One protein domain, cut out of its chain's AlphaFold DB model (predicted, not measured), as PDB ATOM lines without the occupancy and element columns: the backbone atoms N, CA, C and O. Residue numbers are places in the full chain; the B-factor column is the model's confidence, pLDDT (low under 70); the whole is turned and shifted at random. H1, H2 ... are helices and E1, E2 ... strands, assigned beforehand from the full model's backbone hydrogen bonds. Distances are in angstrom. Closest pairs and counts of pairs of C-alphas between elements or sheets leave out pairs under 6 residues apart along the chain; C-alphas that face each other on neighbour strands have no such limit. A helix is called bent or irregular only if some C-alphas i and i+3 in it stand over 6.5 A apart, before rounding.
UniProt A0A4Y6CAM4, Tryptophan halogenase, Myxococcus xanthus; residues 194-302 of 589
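What this domain is: This is residues 194 to 302 of the 589 residues of the protein "Tryptophan halogenase" of Myxococcus xanthus (UniProt A0A4Y6CAM4). A twisted wall of five antiparallel strands, with a long bent hairpin, E3 and E4, has helix H3 crossing over one face, while H4 grazes the sheet. Short helices H1 and H2 lie off the sheet near opposite ends of the longest axis. The printed part has 109 residues with four named helices and five strands, E1 H1 E2 E3 E4 H2 H3 H4 E5, mixed in class; the sheet's order is E2 - E3 - E4 - E1 - E5. It is compact: radius of gyration of the C-alphas 14.1 A, spans 44 by 36 by 26 A.

How they stand to each other: E1, residues 194 to 200, has two antiparallel neighbours: E5, residues 298 to 301, with N 196 and O 298 within hydrogen-bond range at 3.0 A, and E4, residues 245 to 256, with N 199 and O 250 at 2.8 A. H1, residues 215 to 218, is not on the sheet. E2, residues 221 to 228, E3, residues 231 to 242, and E4 form a meander, each the antiparallel neighbour of the one before; N 226 and O 233 are 2.9 A apart, N 236 and O 251 2.9 A. E3 bends by 81 degrees at residue 239, E4 by 56 degrees at residue 248. H2, residues 258 to 261, is not on the sheet. H3, residues 270 to 277, is on it at a height of 9.5 A, over E4 and only just not over E3, where 2 of its C-alphas fall; it runs across the strands, at 70 degrees to E4 on the local plane. H4, residues 283 to 286, is close to H3 but not clearly touching; the closest C-alphas, of Ala 277 and Arg 284, are 6.2 A apart. In H3 every O i to N i+4 pair is within hydrogen-bond range; H1, H2 and H4 are too short for one.

Where its parts are: E1 begins at C-alpha 194 (140.143, 100.892, 116.609); E5 ends at C-alpha 301 (145.864, 102.691, 114.518). From first to last C-alpha, E2 measures 22.3 A, E3 28.6 A and E4 32.5 A.

The domain as a whole: The C-alphas farthest apart, of Glu 217 and Ser 263, are 44.2 A apart. The printed part has no cut; the links E1 to H1 and H4 to E5 are long. The model's pLDDT is under 70 at residues 260 and 262 to 264.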
ATOM      1  N   ALA A 194     141.018 101.742 115.821       95.50
ATOM      2  CA  ALA A 194     140.143 100.892 116.609       95.50
ATOM      3  C   ALA A 194     140.353 101.178 118.101       95.50
ATOM      4  O   ALA A 194     141.497 101.306 118.540       95.50
ATOM      5  N   ILE A 195     139.259 101.269 118.856       95.81
ATOM      6  CA  ILE A 195     139.207 101.514 120.303       95.81
ATOM      7  C   ILE A 195     138.269 100.470 120.902       95.81
ATOM      8  O   ILE A 195     137.135 100.364 120.442       95.81
ATOM      9  N   TRP A 196     138.701  99.692 121.892       97.62
ATOM     10  CA  TRP A 196     137.864  98.611 122.420       97.62
ATOM     11  C   TRP A 196     138.074  98.324 123.898       97.62
ATOM     12  O   TRP A 196     139.109  98.651 124.483       97.62
ATOM     13  N   SER A 197     137.057  97.683 124.464       96.62
ATOM     14  CA  SER A 197     137.069  97.041 125.771       96.62
ATOM     15  C   SER A 197     136.099  95.847 125.740       96.62
ATOM     16  O   SER A 197     135.545  95.491 124.695       96.62
ATOM     17  N   TYR A 198     135.896  95.215 126.887       97.62
ATOM     18  CA  TYR A 198     134.988  94.092 127.060       97.62
ATOM     19  C   TYR A 198     133.804  94.506 127.921       97.62
ATOM     20  O   TYR A 198     133.962  95.251 128.889       97.62
ATOM     21  N   ILE A 199     132.618  94.005 127.581       98.06
ATOM     22  CA  ILE A 199     131.392  94.229 128.343       98.06
ATOM     23  C   ILE A 199     130.793  92.908 128.826       98.06
ATOM     24  O   ILE A 199     130.759  91.912 128.099       98.06
ATOM     25  N   ARG A 200     130.260  92.918 130.046       97.31
ATOM     26  CA  ARG A 200     129.403  91.858 130.590       97.31
ATOM     27  C   ARG A 200     127.936  92.284 130.509       97.31
ATOM     28  O   ARG A 200     127.642  93.454 130.269       97.31
ATOM     29  N   LYS A 201     127.008  91.335 130.676       96.44
ATOM     30  CA  LYS A 201     125.541  91.548 130.584       96.44
ATOM     31  C   LYS A 201     125.030  92.066 129.225       96.44
ATOM     32  O   LYS A 201     123.873  92.460 129.112       96.44
ATOM     33  N   GLY A 202     125.858  92.029 128.180       97.00
ATOM     34  CA  GLY A 202     125.390  92.194 126.805       97.00
ATOM     35  C   GLY A 202     124.506  91.015 126.391       97.00
ATOM     36  O   GLY A 202     124.805  89.865 126.721       97.00
ATOM     37  N   LYS A 203     123.409  91.276 125.677       97.00
ATOM     38  CA  LYS A 203     122.529  90.208 125.181       97.00
ATOM     39  C   LYS A 203     123.169  89.502 123.979       97.00
ATOM     40  O   LYS A 203     123.854  90.156 123.192       97.00
ATOM     41  N   PRO A 204     122.936  88.195 123.779       95.19
ATOM     42  CA  PRO A 204     123.380  87.517 122.565       95.19
ATOM     43  C   PRO A 204     122.794  88.193 121.319       95.19
ATOM     44  O   PRO A 204     121.613  88.530 121.307       95.19
ATOM     45  N   ALA A 205     123.569  88.352 120.247       94.00
ATOM     46  CA  ALA A 205     123.094  88.996 119.013       94.00
ATOM     47  C   ALA A 205     121.866  88.293 118.383       94.00
ATOM     48  O   ALA A 205     121.057  88.914 117.693       94.00
ATOM     49  N   GLN A 206     121.667  87.006 118.675       92.69
ATOM     50  CA  GLN A 206     120.478  86.242 118.295       92.69
ATOM     51  C   GLN A 206     119.193  86.795 118.941       92.69
ATOM     52  O   GLN A 206     118.107  86.600 118.404       92.69
ATOM     53  N   SER A 207     119.276  87.539 120.048       93.38
ATOM     54  CA  SER A 207     118.097  88.131 120.691       93.38
ATOM     55  C   SER A 207     117.499  89.311 119.921       93.38
ATOM     56  O   SER A 207     116.391  89.732 120.246       93.38
ATOM     57  N   LEU A 208     118.209  89.883 118.938       91.06
ATOM     58  CA  LEU A 208     117.648  90.940 118.089       91.06
ATOM     59  C   LEU A 208     116.398  90.423 117.369       91.06
ATOM     60  O   LEU A 208     116.488  89.294 116.885       91.06
ATOM     61  N   PRO A 209     115.297  91.203 117.263       85.50
ATOM     62  CA  PRO A 209     114.001  90.807 116.680       85.50
ATOM     63  C   PRO A 209     113.990  90.795 115.136       85.50
ATOM     64  O   PRO A 209     114.933  91.268 114.522       85.50
ATOM     65  N   GLY A 210     112.950  90.221 114.506       82.00
ATOM     66  CA  GLY A 210     112.769  90.145 113.039       82.00
ATOM     67  C   GLY A 210     113.085  88.791 112.378       82.00
ATOM     68  O   GLY A 210     114.059  88.129 112.728       82.00
ATOM     69  N   ASP A 211     112.287  88.368 111.402       80.50
ATOM     70  CA  ASP A 211     112.422  87.041 110.762       80.50
ATOM     71  C   ASP A 211     113.703  86.894 109.923       80.50
ATOM     72  O   ASP A 211     114.135  85.793 109.600       80.50
ATOM     73  N   TRP A 212     114.374  88.009 109.636       76.62
ATOM     74  CA  TRP A 212     115.683  88.042 108.993       76.62
ATOM     75  C   TRP A 212     116.820  87.520 109.886       76.62
ATOM     76  O   TRP A 212     117.931  87.346 109.391       76.62
ATOM     77  N   ASN A 213     116.612  87.299 111.193       84.38
ATOM     78  CA  ASN A 213     117.652  86.780 112.090       84.38
ATOM     79  C   ASN A 213     117.671  85.246 112.101       84.38
ATOM     80  O   ASN A 213     117.158  84.595 113.013       84.38
ATOM     81  N   ILE A 214     118.334  84.676 111.103       82.06
ATOM     82  CA  ILE A 214     118.453  83.229 110.874       82.06
ATOM     83  C   ILE A 214     119.172  82.451 111.993       82.06
ATOM     84  O   ILE A 214     119.140  81.222 112.034       82.06
ATOM     85  N   PHE A 215     119.869  83.145 112.895       87.75
ATOM     86  CA  PHE A 215     120.696  82.517 113.925       87.75
ATOM     87  C   PHE A 215     119.904  82.083 115.160       87.75
ATOM     88  O   PHE A 215     120.413  81.298 115.960       87.75
ATOM     89  N   ARG A 216     118.661  82.561 115.319       86.44
ATOM     90  CA  ARG A 216     117.819  82.239 116.482       86.44
ATOM     91  C   ARG A 216     117.517  80.757 116.604       86.44
ATOM     92  O   ARG A 216     117.677  80.193 117.677       86.44
ATOM     93  N   GLU A 217     117.087  80.147 115.507       80.12
ATOM     94  CA  GLU A 217     116.617  78.760 115.506       80.12
ATOM     95  C   GLU A 217     117.762  77.764 115.698       80.12
ATOM     96  O   GLU A 217     117.601  76.743 116.354       80.12
ATOM     97  N   SER A 218     118.938  78.078 115.150       75.12
ATOM     98  CA  SER A 218     120.105  77.190 115.175       75.12
ATOM     99  C   SER A 218     121.008  77.380 116.398       75.12
ATOM    100  O   SER A 218     121.951  76.612 116.578       75.12
ATOM    101  N   GLY A 219     120.763  78.402 117.227       81.50
ATOM    102  CA  GLY A 219     121.562  78.694 118.422       81.50
ATOM    103  C   GLY A 219     123.027  79.059 118.143       81.50
ATOM    104  O   GLY A 219     123.828  79.120 119.072       81.50
ATOM    105  N   VAL A 220     123.403  79.308 116.884       86.81
ATOM    106  CA  VAL A 220     124.786  79.631 116.500       86.81
ATOM    107  C   VAL A 220     125.034  81.131 116.642       86.81
ATOM    108  O   VAL A 220     124.142  81.937 116.388       86.81
ATOM    109  N   SER A 221     126.235  81.537 117.055       92.25
ATOM    110  CA  SER A 221     126.563  82.950 117.244       92.25
ATOM    111  C   SER A 221     126.899  83.673 115.930       92.25
ATOM    112  O   SER A 221     127.647  83.138 115.108       92.25
ATOM    113  N   PRO A 222     126.365  84.880 115.684       92.62
ATOM    114  CA  PRO A 222     126.897  85.778 114.669       92.62
ATOM    115  C   PRO A 222     127.859  86.812 115.268       92.62
ATOM    116  O   PRO A 222     127.674  87.261 116.399       92.62
ATOM    117  N   ILE A 223     128.811  87.296 114.461       94.62
ATOM    118  CA  ILE A 223     129.425  88.606 114.740       94.62
ATOM    119  C   ILE A 223     128.371  89.704 114.558       94.62
ATOM    120  O   ILE A 223     127.600  89.636 113.607       94.62
ATOM    121  N   GLY A 224     128.346  90.731 115.406       95.19
ATOM    122  CA  GLY A 224     127.592  91.957 115.145       95.19
ATOM    123  C   GLY A 224     128.488  93.072 114.602       95.19
ATOM    124  O   GLY A 224     129.549  93.323 115.168       95.19
ATOM    125  N   SER A 225     128.065  93.754 113.537       94.75
ATOM    126  CA  SER A 225     128.693  94.991 113.052       94.75
ATOM    127  C   SER A 225     127.641  96.081 112.864       94.75
ATOM    128  O   SER A 225     126.651  95.876 112.164       94.75
ATOM    129  N   PHE A 226     127.842  97.238 113.486       94.56
ATOM    130  CA  PHE A 226     126.827  98.288 113.569       94.56
ATOM    131  C   PHE A 226     127.433  99.639 113.197       94.56
ATOM    132  O   PHE A 226     128.226 100.194 113.957       94.56
ATOM    133  N   ALA A 227     127.079 100.172 112.030       92.06
ATOM    134  CA  ALA A 227     127.488 101.509 111.622       92.06
ATOM    135  C   ALA A 227     126.740 102.589 112.410       92.06
ATOM    136  O   ALA A 227     125.579 102.443 112.795       92.06
ATOM    137  N   PHE A 228     127.416 103.710 112.615       90.06
ATOM    138  CA  PHE A 228     126.868 104.918 113.209       90.06
ATOM    139  C   PHE A 228     127.536 106.150 112.588       90.06
ATOM    140  O   PHE A 228     128.360 106.033 111.685       90.06
ATOM    141  N   GLU A 229     127.181 107.340 113.074       85.25
ATOM    142  CA  GLU A 229     127.619 108.613 112.496       85.25
ATOM    143  C   GLU A 229     129.138 108.717 112.287       85.25
ATOM    144  O   GLU A 229     129.557 109.145 111.220       85.25
ATOM    145  N   ASP A 230     129.973 108.322 113.248       87.69
ATOM    146  CA  ASP A 230     131.426 108.530 113.165       87.69
ATOM    147  C   ASP A 230     132.212 107.223 112.951       87.69
ATOM    148  O   ASP A 230     133.416 107.187 113.196       87.69
ATOM    149  N   GLY A 231     131.571 106.136 112.514       91.88
ATOM    150  CA  GLY A 231     132.263 104.862 112.333       91.88
ATOM    151  C   GLY A 231     131.358 103.649 112.441       91.88
ATOM    152  O   GLY A 231     130.182 103.692 112.089       91.88
ATOM    153  N   TRP A 232     131.901 102.549 112.951       94.56
ATOM    154  CA  TRP A 232     131.135 101.337 113.227       94.56
ATOM    155  C   TRP A 232     131.635 100.621 114.482       94.56
ATOM    156  O   TRP A 232     132.791 100.773 114.873       94.56
ATOM    157  N   PHE A 233     130.754  99.850 115.113       97.69
ATOM    158  CA  PHE A 233     131.075  98.977 116.236       97.69
ATOM    159  C   PHE A 233     131.123  97.516 115.800       97.69
ATOM    160  O   PHE A 233     130.219  97.075 115.088       97.69
ATOM    161  N   TRP A 234     132.101  96.752 116.287       98.31
ATOM    162  CA  TRP A 234     131.992  95.295 116.351       98.31
ATOM    163  C   TRP A 234     131.403  94.859 117.693       98.31
ATOM    164  O   TRP A 234     131.603  95.513 118.715       98.31
ATOM    165  N   TYR A 235     130.725  93.717 117.691       98.25
ATOM    166  CA  TYR A 235     130.171  93.058 118.868       98.25
ATOM    167  C   TYR A 235     130.429  91.557 118.751       98.25
ATOM    168  O   TYR A 235     129.819  90.879 117.918       98.25
ATOM    169  N   ILE A 236     131.386  91.049 119.525       98.31
ATOM    170  CA  ILE A 236     131.885  89.677 119.397       98.31
ATOM    171  C   ILE A 236     131.761  88.981 120.755       98.31
ATOM    172  O   ILE A 236     132.445  89.394 121.690       98.31
ATOM    173  N   PRO A 237     130.932  87.935 120.895       97.31
ATOM    174  CA  PRO A 237     130.910  87.154 122.121       97.31
ATOM    175  C   PRO A 237     132.180  86.310 122.228       97.31
ATOM    176  O   PRO A 237     132.553  85.629 121.273       97.31
ATOM    177  N   ILE A 238     132.819  86.323 123.395       97.00
ATOM    178  CA  ILE A 238     133.989  85.495 123.693       97.00
ATOM    179  C   ILE A 238     133.899  84.914 125.110       97.00
ATOM    180  O   ILE A 238     133.367  85.575 126.006       97.00
ATOM    181  N   PRO A 239     134.430  83.706 125.355       96.81
ATOM    182  CA  PRO A 239     134.683  83.237 126.711       96.81
ATOM    183  C   PRO A 239     135.847  84.030 127.305       96.81
ATOM    184  O   PRO A 239     136.890  84.153 126.669       96.81
ATOM    185  N   LEU A 240     135.688  84.557 128.513       95.31
ATOM    186  CA  LEU A 240     136.755  85.241 129.238       95.31
ATOM    187  C   LEU A 240     136.683  84.869 130.719       95.31
ATOM    188  O   LEU A 240     135.601  84.626 131.258       95.31
ATOM    189  N   GLU A 241     137.833  84.817 131.384       93.69
ATOM    190  CA  GLU A 241     137.863  84.753 132.841       93.69
ATOM    191  C   GLU A 241     137.721  86.163 133.418       93.69
ATOM    192  O   GLU A 241     138.524  87.053 133.141       93.69
ATOM    193  N   VAL A 242     136.677  86.360 134.216       93.19
ATOM    194  CA  VAL A 242     136.326  87.631 134.841       93.19
ATOM    195  C   VAL A 242     136.048  87.358 136.311       93.19
ATOM    196  O   VAL A 242     135.242  86.492 136.648       93.19
ATOM    197  N   ASP A 243     136.745  88.059 137.205       92.50
ATOM    198  CA  ASP A 243     136.594  87.896 138.658       92.50
ATOM    199  C   ASP A 243     136.751  86.427 139.130       92.50
ATOM    200  O   ASP A 243     136.043  85.953 140.024       92.50
ATOM    201  N   GLY A 244     137.670  85.681 138.499       92.06
ATOM    202  CA  GLY A 244     137.960  84.271 138.796       92.06
ATOM    203  C   GLY A 244     136.901  83.280 138.298       92.06
ATOM    204  O   GLY A 244     136.850  82.140 138.767       92.06
ATOM    205  N   ARG A 245     136.012  83.701 137.392       94.06
ATOM    206  CA  ARG A 245     134.975  82.853 136.795       94.06
ATOM    207  C   ARG A 245     134.972  82.988 135.283       94.06
ATOM    208  O   ARG A 245     135.055  84.087 134.750       94.06
ATOM    209  N   ARG A 246     134.821  81.861 134.589       95.00
ATOM    210  CA  ARG A 246     134.604  81.864 133.143       95.00
ATOM    211  C   ARG A 246     133.173  82.290 132.843       95.00
ATOM    212  O   ARG A 246     132.226  81.648 133.294       95.00
ATOM    213  N   GLU A 247     133.030  83.348 132.062       95.62
ATOM    214  CA  GLU A 247     131.750  83.809 131.537       95.62
ATOM    215  C   GLU A 247     131.873  84.196 130.061       95.62
ATOM    216  O   GLU A 247     132.959  84.486 129.558       95.62
ATOM    217  N   VAL A 248     130.748  84.169 129.344       96.06
ATOM    218  CA  VAL A 248     130.687  84.705 127.981       96.06
ATOM    219  C   VAL A 248     130.445  86.204 128.073       96.06
ATOM    220  O   VAL A 248     129.370  86.654 128.475       96.06
ATOM    221  N   VAL A 249     131.456  86.967 127.682       97.31
ATOM    222  CA  VAL A 249     131.437  88.430 127.605       97.31
ATOM    223  C   VAL A 249     131.355  88.852 126.144       97.31
ATOM    224  O   VAL A 249     131.405  88.010 125.248       97.31
ATOM    225  N   HIS A 250     131.251  90.152 125.877       98.25
ATOM    226  CA  HIS A 250     131.351  90.667 124.516       98.25
ATOM    227  C   HIS A 250     132.529  91.626 124.387       98.25
ATOM    228  O   HIS A 250     132.602  92.635 125.085       98.25
ATOM    229  N   SER A 251     133.434  91.321 123.461       98.19
ATOM    230  CA  SER A 251     134.367  92.296 122.907       98.19
ATOM    231  C   SER A 251     133.557  93.327 122.128       98.19
ATOM    232  O   SER A 251     132.863  92.991 121.159       98.19
ATOM    233  N   LEU A 252     133.599  94.570 122.599       98.44
ATOM    234  CA  LEU A 252     132.901  95.705 122.015       98.44
ATOM    235  C   LEU A 252     133.953  96.739 121.635       98.44
ATOM    236  O   LEU A 252     134.625  97.314 122.493       98.44
ATOM    237  N   GLY A 253     134.084  96.991 120.339       97.56
ATOM    238  CA  GLY A 253     135.045  97.961 119.840       97.56
ATOM    239  C   GLY A 253     134.473  98.834 118.753       97.56
ATOM    240  O   GLY A 253     133.573  98.435 118.026       97.56
ATOM    241  N   LEU A 254     135.008 100.041 118.679       95.69
ATOM    242  CA  LEU A 254     134.647 101.101 117.761       95.69
ATOM    243  C   LEU A 254     135.803 101.320 116.790       95.69
ATOM    244  O   LEU A 254     136.948 101.489 117.206       95.69
ATOM    245  N   VAL A 255     135.490 101.355 115.501       94.56
ATOM    246  CA  VAL A 255     136.409 101.745 114.432       94.56
ATOM    247  C   VAL A 255     135.969 103.096 113.893       94.56
ATOM    248  O   VAL A 255     134.825 103.263 113.475       94.56
ATOM    249  N   THR A 256     136.878 104.067 113.920       91.44
ATOM    250  CA  THR A 256     136.614 105.456 113.528       91.44
ATOM    251  C   THR A 256     137.835 106.094 112.863       91.44
ATOM    252  O   THR A 256     138.877 105.463 112.681       91.44
ATOM    253  N   ASP A 257     137.707 107.360 112.478       86.31
ATOM    254  CA  ASP A 257     138.781 108.162 111.918       86.31
ATOM    255  C   ASP A 257     139.505 108.928 113.036       86.31
ATOM    256  O   ASP A 257     138.876 109.710 113.757       86.31
ATOM    257  N   PRO A 258     140.833 108.784 113.175       82.94
ATOM    258  CA  PRO A 258     141.604 109.461 114.209       82.94
ATOM    259  C   PRO A 258     141.528 110.991 114.104       82.94
ATOM    260  O   PRO A 258     141.768 111.677 115.098       82.94
ATOM    261  N   ARG A 259     141.174 111.558 112.939       76.88
ATOM    262  CA  ARG A 259     140.959 113.007 112.779       76.88
ATOM    263  C   ARG A 259     139.698 113.488 113.503       76.88
ATOM    264  O   ARG A 259     139.692 114.609 114.008       76.88
ATOM    265  N   GLY A 260     138.666 112.645 113.598       68.75
ATOM    266  CA  GLY A 260     137.416 112.948 114.304       68.75
ATOM    267  C   GLY A 260     137.550 112.931 115.832       68.75
ATOM    268  O   GLY A 260     136.837 113.665 116.517       68.75
ATOM    269  N   LEU A 261     138.518 112.173 116.365       72.00
ATOM    270  CA  LEU A 261     138.767 112.065 117.810       72.00
ATOM    271  C   LEU A 261     139.206 113.389 118.451       72.00
ATOM    272  O   LEU A 261     138.901 113.652 119.607       72.00
ATOM    273  N   LYS A 262     139.919 114.242 117.706       61.53
ATOM    274  CA  LYS A 262     140.476 115.496 118.245       61.53
ATOM    275  C   LYS A 262     139.470 116.648 118.313       61.53
ATOM    276  O   LYS A 262     139.779 117.665 118.925       61.53
ATOM    277  N   SER A 263     138.312 116.529 117.661       59.50
ATOM    278  CA  SER A 263     137.410 117.662 117.408       59.50
ATOM    279  C   SER A 263     135.948 117.441 117.802       59.50
ATOM    280  O   SER A 263     135.207 118.421 117.857       59.50
ATOM    281  N   LYS A 264     135.514 116.202 118.090       64.88
ATOM    282  CA  LYS A 264     134.094 115.898 118.347       64.88
ATOM    283  C   LYS A 264     133.803 115.197 119.673       64.88
ATOM    284  O   LYS A 264     132.936 115.664 120.409       64.88
ATOM    285  N   ARG A 265     134.441 114.054 119.954       78.38
ATOM    286  CA  ARG A 265     134.134 113.193 121.112       78.38
ATOM    287  C   ARG A 265     135.355 112.391 121.550       78.38
ATOM    288  O   ARG A 265     136.095 111.889 120.710       78.38
ATOM    289  N   ASP A 266     135.504 112.224 122.861       87.31
ATOM    290  CA  ASP A 266     136.503 111.336 123.450       87.31
ATOM    291  C   ASP A 266     135.942 109.913 123.573       87.31
ATOM    292  O   ASP A 266     135.308 109.572 124.566       87.31
ATOM    293  N   TYR A 267     136.152 109.076 122.556       88.81
ATOM    294  CA  TYR A 267     135.721 107.671 122.594       88.81
ATOM    295  C   TYR A 267     136.585 106.774 123.493       88.81
ATOM    296  O   TYR A 267     136.262 105.599 123.626       88.81
ATOM    297  N   MET A 268     137.654 107.292 124.107       88.69
ATOM    298  CA  MET A 268     138.379 106.568 125.158       88.69
ATOM    299  C   MET A 268     137.732 106.761 126.534       88.69
ATOM    300  O   MET A 268     138.020 106.004 127.456       88.69
ATOM    301  N   SER A 269     136.828 107.734 126.674       92.38
ATOM    302  CA  SER A 269     135.989 107.863 127.860       92.38
ATOM    303  C   SER A 269     134.925 106.766 127.885       92.38
ATOM    304  O   SER A 269     134.070 106.685 126.997       92.38
ATOM    305  N   ALA A 270     134.934 105.964 128.951       94.50
ATOM    306  CA  ALA A 270     133.970 104.895 129.203       94.50
ATOM    307  C   ALA A 270     132.507 105.353 129.050       94.50
ATOM    308  O   ALA A 270     131.698 104.666 128.419       94.50
ATOM    309  N   SER A 271     132.167 106.537 129.575       93.94
ATOM    310  CA  SER A 271     130.809 107.084 129.482       93.94
ATOM    311  C   SER A 271     130.445 107.446 128.046       93.94
ATOM    312  O   SER A 271     129.408 107.008 127.550       93.94
ATOM    313  N   VAL A 272     131.314 108.170 127.338       93.75
ATOM    314  CA  VAL A 272     131.083 108.586 125.946       93.75
ATOM    315  C   VAL A 272     130.981 107.374 125.020       93.75
ATOM    316  O   VAL A 272     130.101 107.338 124.154       93.75
ATOM    317  N   PHE A 273     131.844 106.374 125.205       95.25
ATOM    318  CA  PHE A 273     131.838 105.130 124.439       95.25
ATOM    319  C   PHE A 273     130.515 104.374 124.614       95.25
ATOM    320  O   PHE A 273     129.822 104.106 123.628       95.25
ATOM    321  N   MET A 274     130.109 104.104 125.860       97.19
ATOM    322  CA  MET A 274     128.883 103.351 126.148       97.19
ATOM    323  C   MET A 274     127.612 104.135 125.816       97.19
ATOM    324  O   MET A 274     126.657 103.559 125.295       97.19
ATOM    325  N   GLU A 275     127.574 105.449 126.053       95.81
ATOM    326  CA  GLU A 275     126.464 106.300 125.609       95.81
ATOM    327  C   GLU A 275     126.328 106.316 124.089       95.81
ATOM    328  O   GLU A 275     125.210 106.358 123.574       95.81
ATOM    329  N   THR A 276     127.448 106.296 123.365       95.44
ATOM    330  CA  THR A 276     127.432 106.205 121.904       95.44
ATOM    331  C   THR A 276     126.886 104.847 121.480       95.44
ATOM    332  O   THR A 276     125.913 104.819 120.731       95.44
ATOM    333  N   ALA A 277     127.407 103.740 122.023       97.12
ATOM    334  CA  ALA A 277     126.926 102.386 121.730       97.12
ATOM    335  C   ALA A 277     125.414 102.223 121.996       97.12
ATOM    336  O   ALA A 277     124.691 101.682 121.160       97.12
ATOM    337  N   ARG A 278     124.899 102.783 123.102       97.56
ATOM    338  CA  ARG A 278     123.463 102.775 123.461       97.56
ATOM    339  C   ARG A 278     122.577 103.651 122.568       97.56
ATOM    340  O   ARG A 278     121.354 103.568 122.657       97.56
ATOM    341  N   LYS A 279     123.156 104.491 121.710       95.38
ATOM    342  CA  LYS A 279     122.421 105.280 120.704       95.38
ATOM    343  C   LYS A 279     122.423 104.616 119.327       95.38
ATOM    344  O   LYS A 279     121.596 104.981 118.494       95.38
ATOM    345  N   VAL A 280     123.312 103.649 119.084       95.12
ATOM    346  CA  VAL A 280     123.400 102.956 117.794       95.12
ATOM    347  C   VAL A 280     122.199 102.006 117.628       95.12
ATOM    348  O   VAL A 280     121.943 101.188 118.518       95.12
ATOM    349  N   PRO A 281     121.439 102.098 116.519       92.56
ATOM    350  CA  PRO A 281     120.331 101.189 116.226       92.56
ATOM    351  C   PRO A 281     120.738  99.717 116.329       92.56
ATOM    352  O   PRO A 281     121.845  99.349 115.942       92.56
ATOM    353  N   PHE A 282     119.832  98.884 116.851       93.69
ATOM    354  CA  PHE A 282     120.019  97.455 117.154       93.69
ATOM    355  C   PHE A 282     121.081  97.152 118.223       93.69
ATOM    356  O   PHE A 282     120.787  96.426 119.170       93.69
ATOM    357  N   LEU A 283     122.274  97.755 118.160       97.12
ATOM    358  CA  LEU A 283     123.297  97.613 119.199       97.12
ATOM    359  C   LEU A 283     122.761  98.055 120.563       97.12
ATOM    360  O   LEU A 283     122.985  97.361 121.552       97.12
ATOM    361  N   ARG A 284     121.984  99.146 120.615       96.94
ATOM    362  CA  ARG A 284     121.351  99.642 121.847       96.94
ATOM    363  C   ARG A 284     120.551  98.580 122.599       96.94
ATOM    364  O   ARG A 284     120.550  98.591 123.824       96.94
ATOM    365  N   ASP A 285     119.901  97.664 121.882       96.31
ATOM    366  CA  ASP A 285     119.057  96.634 122.489       96.31
ATOM    367  C   ASP A 285     119.919  95.527 123.113       96.31
ATOM    368  O   ASP A 285     119.542  94.949 124.139       96.31
ATOM    369  N   LEU A 286     121.092  95.275 122.516       97.81
ATOM    370  CA  LEU A 286     122.098  94.327 122.994       97.81
ATOM    371  C   LEU A 286     122.872  94.856 124.200       97.81
ATOM    372  O   LEU A 286     123.182  94.083 125.101       97.81
ATOM    373  N   VAL A 287     123.156  96.162 124.236       98.44
ATOM    374  CA  VAL A 287     124.005  96.791 125.265       98.44
ATOM    375  C   VAL A 287     123.227  97.616 126.297       98.44
ATOM    376  O   VAL A 287     123.832  98.368 127.066       98.44
ATOM    377  N   ALA A 288     121.897  97.486 126.329       97.69
ATOM    378  CA  ALA A 288     121.016  98.239 127.227       97.69
ATOM    379  C   ALA A 288     121.454  98.124 128.698       97.69
ATOM    380  O   ALA A 288     121.669  99.140 129.358       97.69
ATOM    381  N   ASP A 289     121.680  96.888 129.147       97.44
ATOM    382  CA  ASP A 289     122.061  96.539 130.522       97.44
ATOM    383  C   ASP A 289     123.558  96.202 130.651       97.44
ATOM    384  O   ASP A 289     124.007  95.703 131.681       97.44
ATOM    385  N   ALA A 290     124.333  96.430 129.584       97.75
ATOM    386  CA  ALA A 290     125.735  96.043 129.537       97.75
ATOM    387  C   ALA A 290     126.614  96.968 130.386       97.75
ATOM    388  O   ALA A 290     126.426  98.191 130.418       97.75
ATOM    389  N   GLU A 291     127.619  96.364 131.012       96.75
ATOM    390  CA  GLU A 291     128.589  97.005 131.898       96.75
ATOM    391  C   GLU A 291     130.001  96.734 131.381       96.75
ATOM    392  O   GLU A 291     130.301  95.610 130.974       96.75
ATOM    393  N   LEU A 292     130.869  97.748 131.403       97.25
ATOM    394  CA  LEU A 292     132.285  97.568 131.090       97.25
ATOM    395  C   LEU A 292     132.945  96.669 132.137       97.25
ATOM    396  O   LEU A 292     132.687  96.781 133.334       97.25
ATOM    397  N   ILE A 293     133.789  95.761 131.664       95.94
ATOM    398  CA  ILE A 293     134.646  94.929 132.511       95.94
ATOM    399  C   ILE A 293     135.913  95.702 132.865       95.94
ATOM    400  O   ILE A 293     136.375  95.632 134.000       95.94
ATOM    401  N   TYR A 294     136.438  96.461 131.900       92.69
ATOM    402  CA  TYR A 294     137.612  97.304 132.067       92.69
ATOM    403  C   TYR A 294     137.300  98.724 131.597       92.69
ATOM    404  O   TYR A 294     136.838  98.923 130.469       92.69
ATOM    405  N   ASP A 295     137.605  99.702 132.446       88.06
ATOM    406  CA  ASP A 295     137.507 101.126 132.104       88.06
ATOM    407  C   ASP A 295     138.730 101.616 131.306       88.06
ATOM    408  O   ASP A 295     138.712 102.705 130.732       88.06
ATOM    409  N   GLU A 296     139.786 100.800 131.226       89.88
ATOM    410  CA  GLU A 296     140.956 101.045 130.388       89.88
ATOM    411  C   GLU A 296     140.727 100.514 128.970       89.88
ATOM    412  O   GLU A 296     140.668  99.306 128.728       89.88
ATOM    413  N   PHE A 297     140.620 101.437 128.016       93.50
ATOM    414  CA  PHE A 297     140.441 101.102 126.610       93.50
ATOM    415  C   PHE A 297     141.775 100.835 125.925       93.50
ATOM    416  O   PHE A 297     142.745 101.587 126.063       93.50
ATOM    417  N   ARG A 298     141.791  99.797 125.091       94.50
ATOM    418  CA  ARG A 298     142.903  99.510 124.185       94.50
ATOM    419  C   ARG A 298     142.667 100.205 122.853       94.50
ATOM    420  O   ARG A 298     141.524 100.385 122.431       94.50
ATOM    421  N   THR A 299     143.751 100.602 122.188       93.50
ATOM    422  CA  THR A 299     143.674 101.252 120.877       93.50
ATOM    423  C   THR A 299     144.713 100.713 119.904       93.50
ATOM    424  O   THR A 299     145.813 100.321 120.287       93.50
ATOM    425  N   THR A 300     144.370 100.695 118.618       91.56
ATOM    426  CA  THR A 300     145.321 100.412 117.542       91.56
ATOM    427  C   THR A 300     144.983 101.250 116.321       91.56
ATOM    428  O   THR A 300     143.832 101.323 115.901       91.56
ATOM    429  N   ALA A 301     145.997 101.860 115.713       89.12
ATOM    430  CA  ALA A 301     145.864 102.691 114.518       89.12
ATOM    431  C   ALA A 301     146.876 102.264 113.448       89.12
ATOM    432  O   ALA A 301     147.752 101.441 113.710       89.12
ATOM    433  N   ASN A 302     146.777 102.857 112.253       83.38
ATOM    434  CA  ASN A 302     147.725 102.664 111.145       83.38
ATOM    435  C   ASN A 302     147.941 101.191 110.759       83.38
ATOM    436  O   ASN A 302     149.028 100.809 110.326       83.38
TER     437      ASN A 302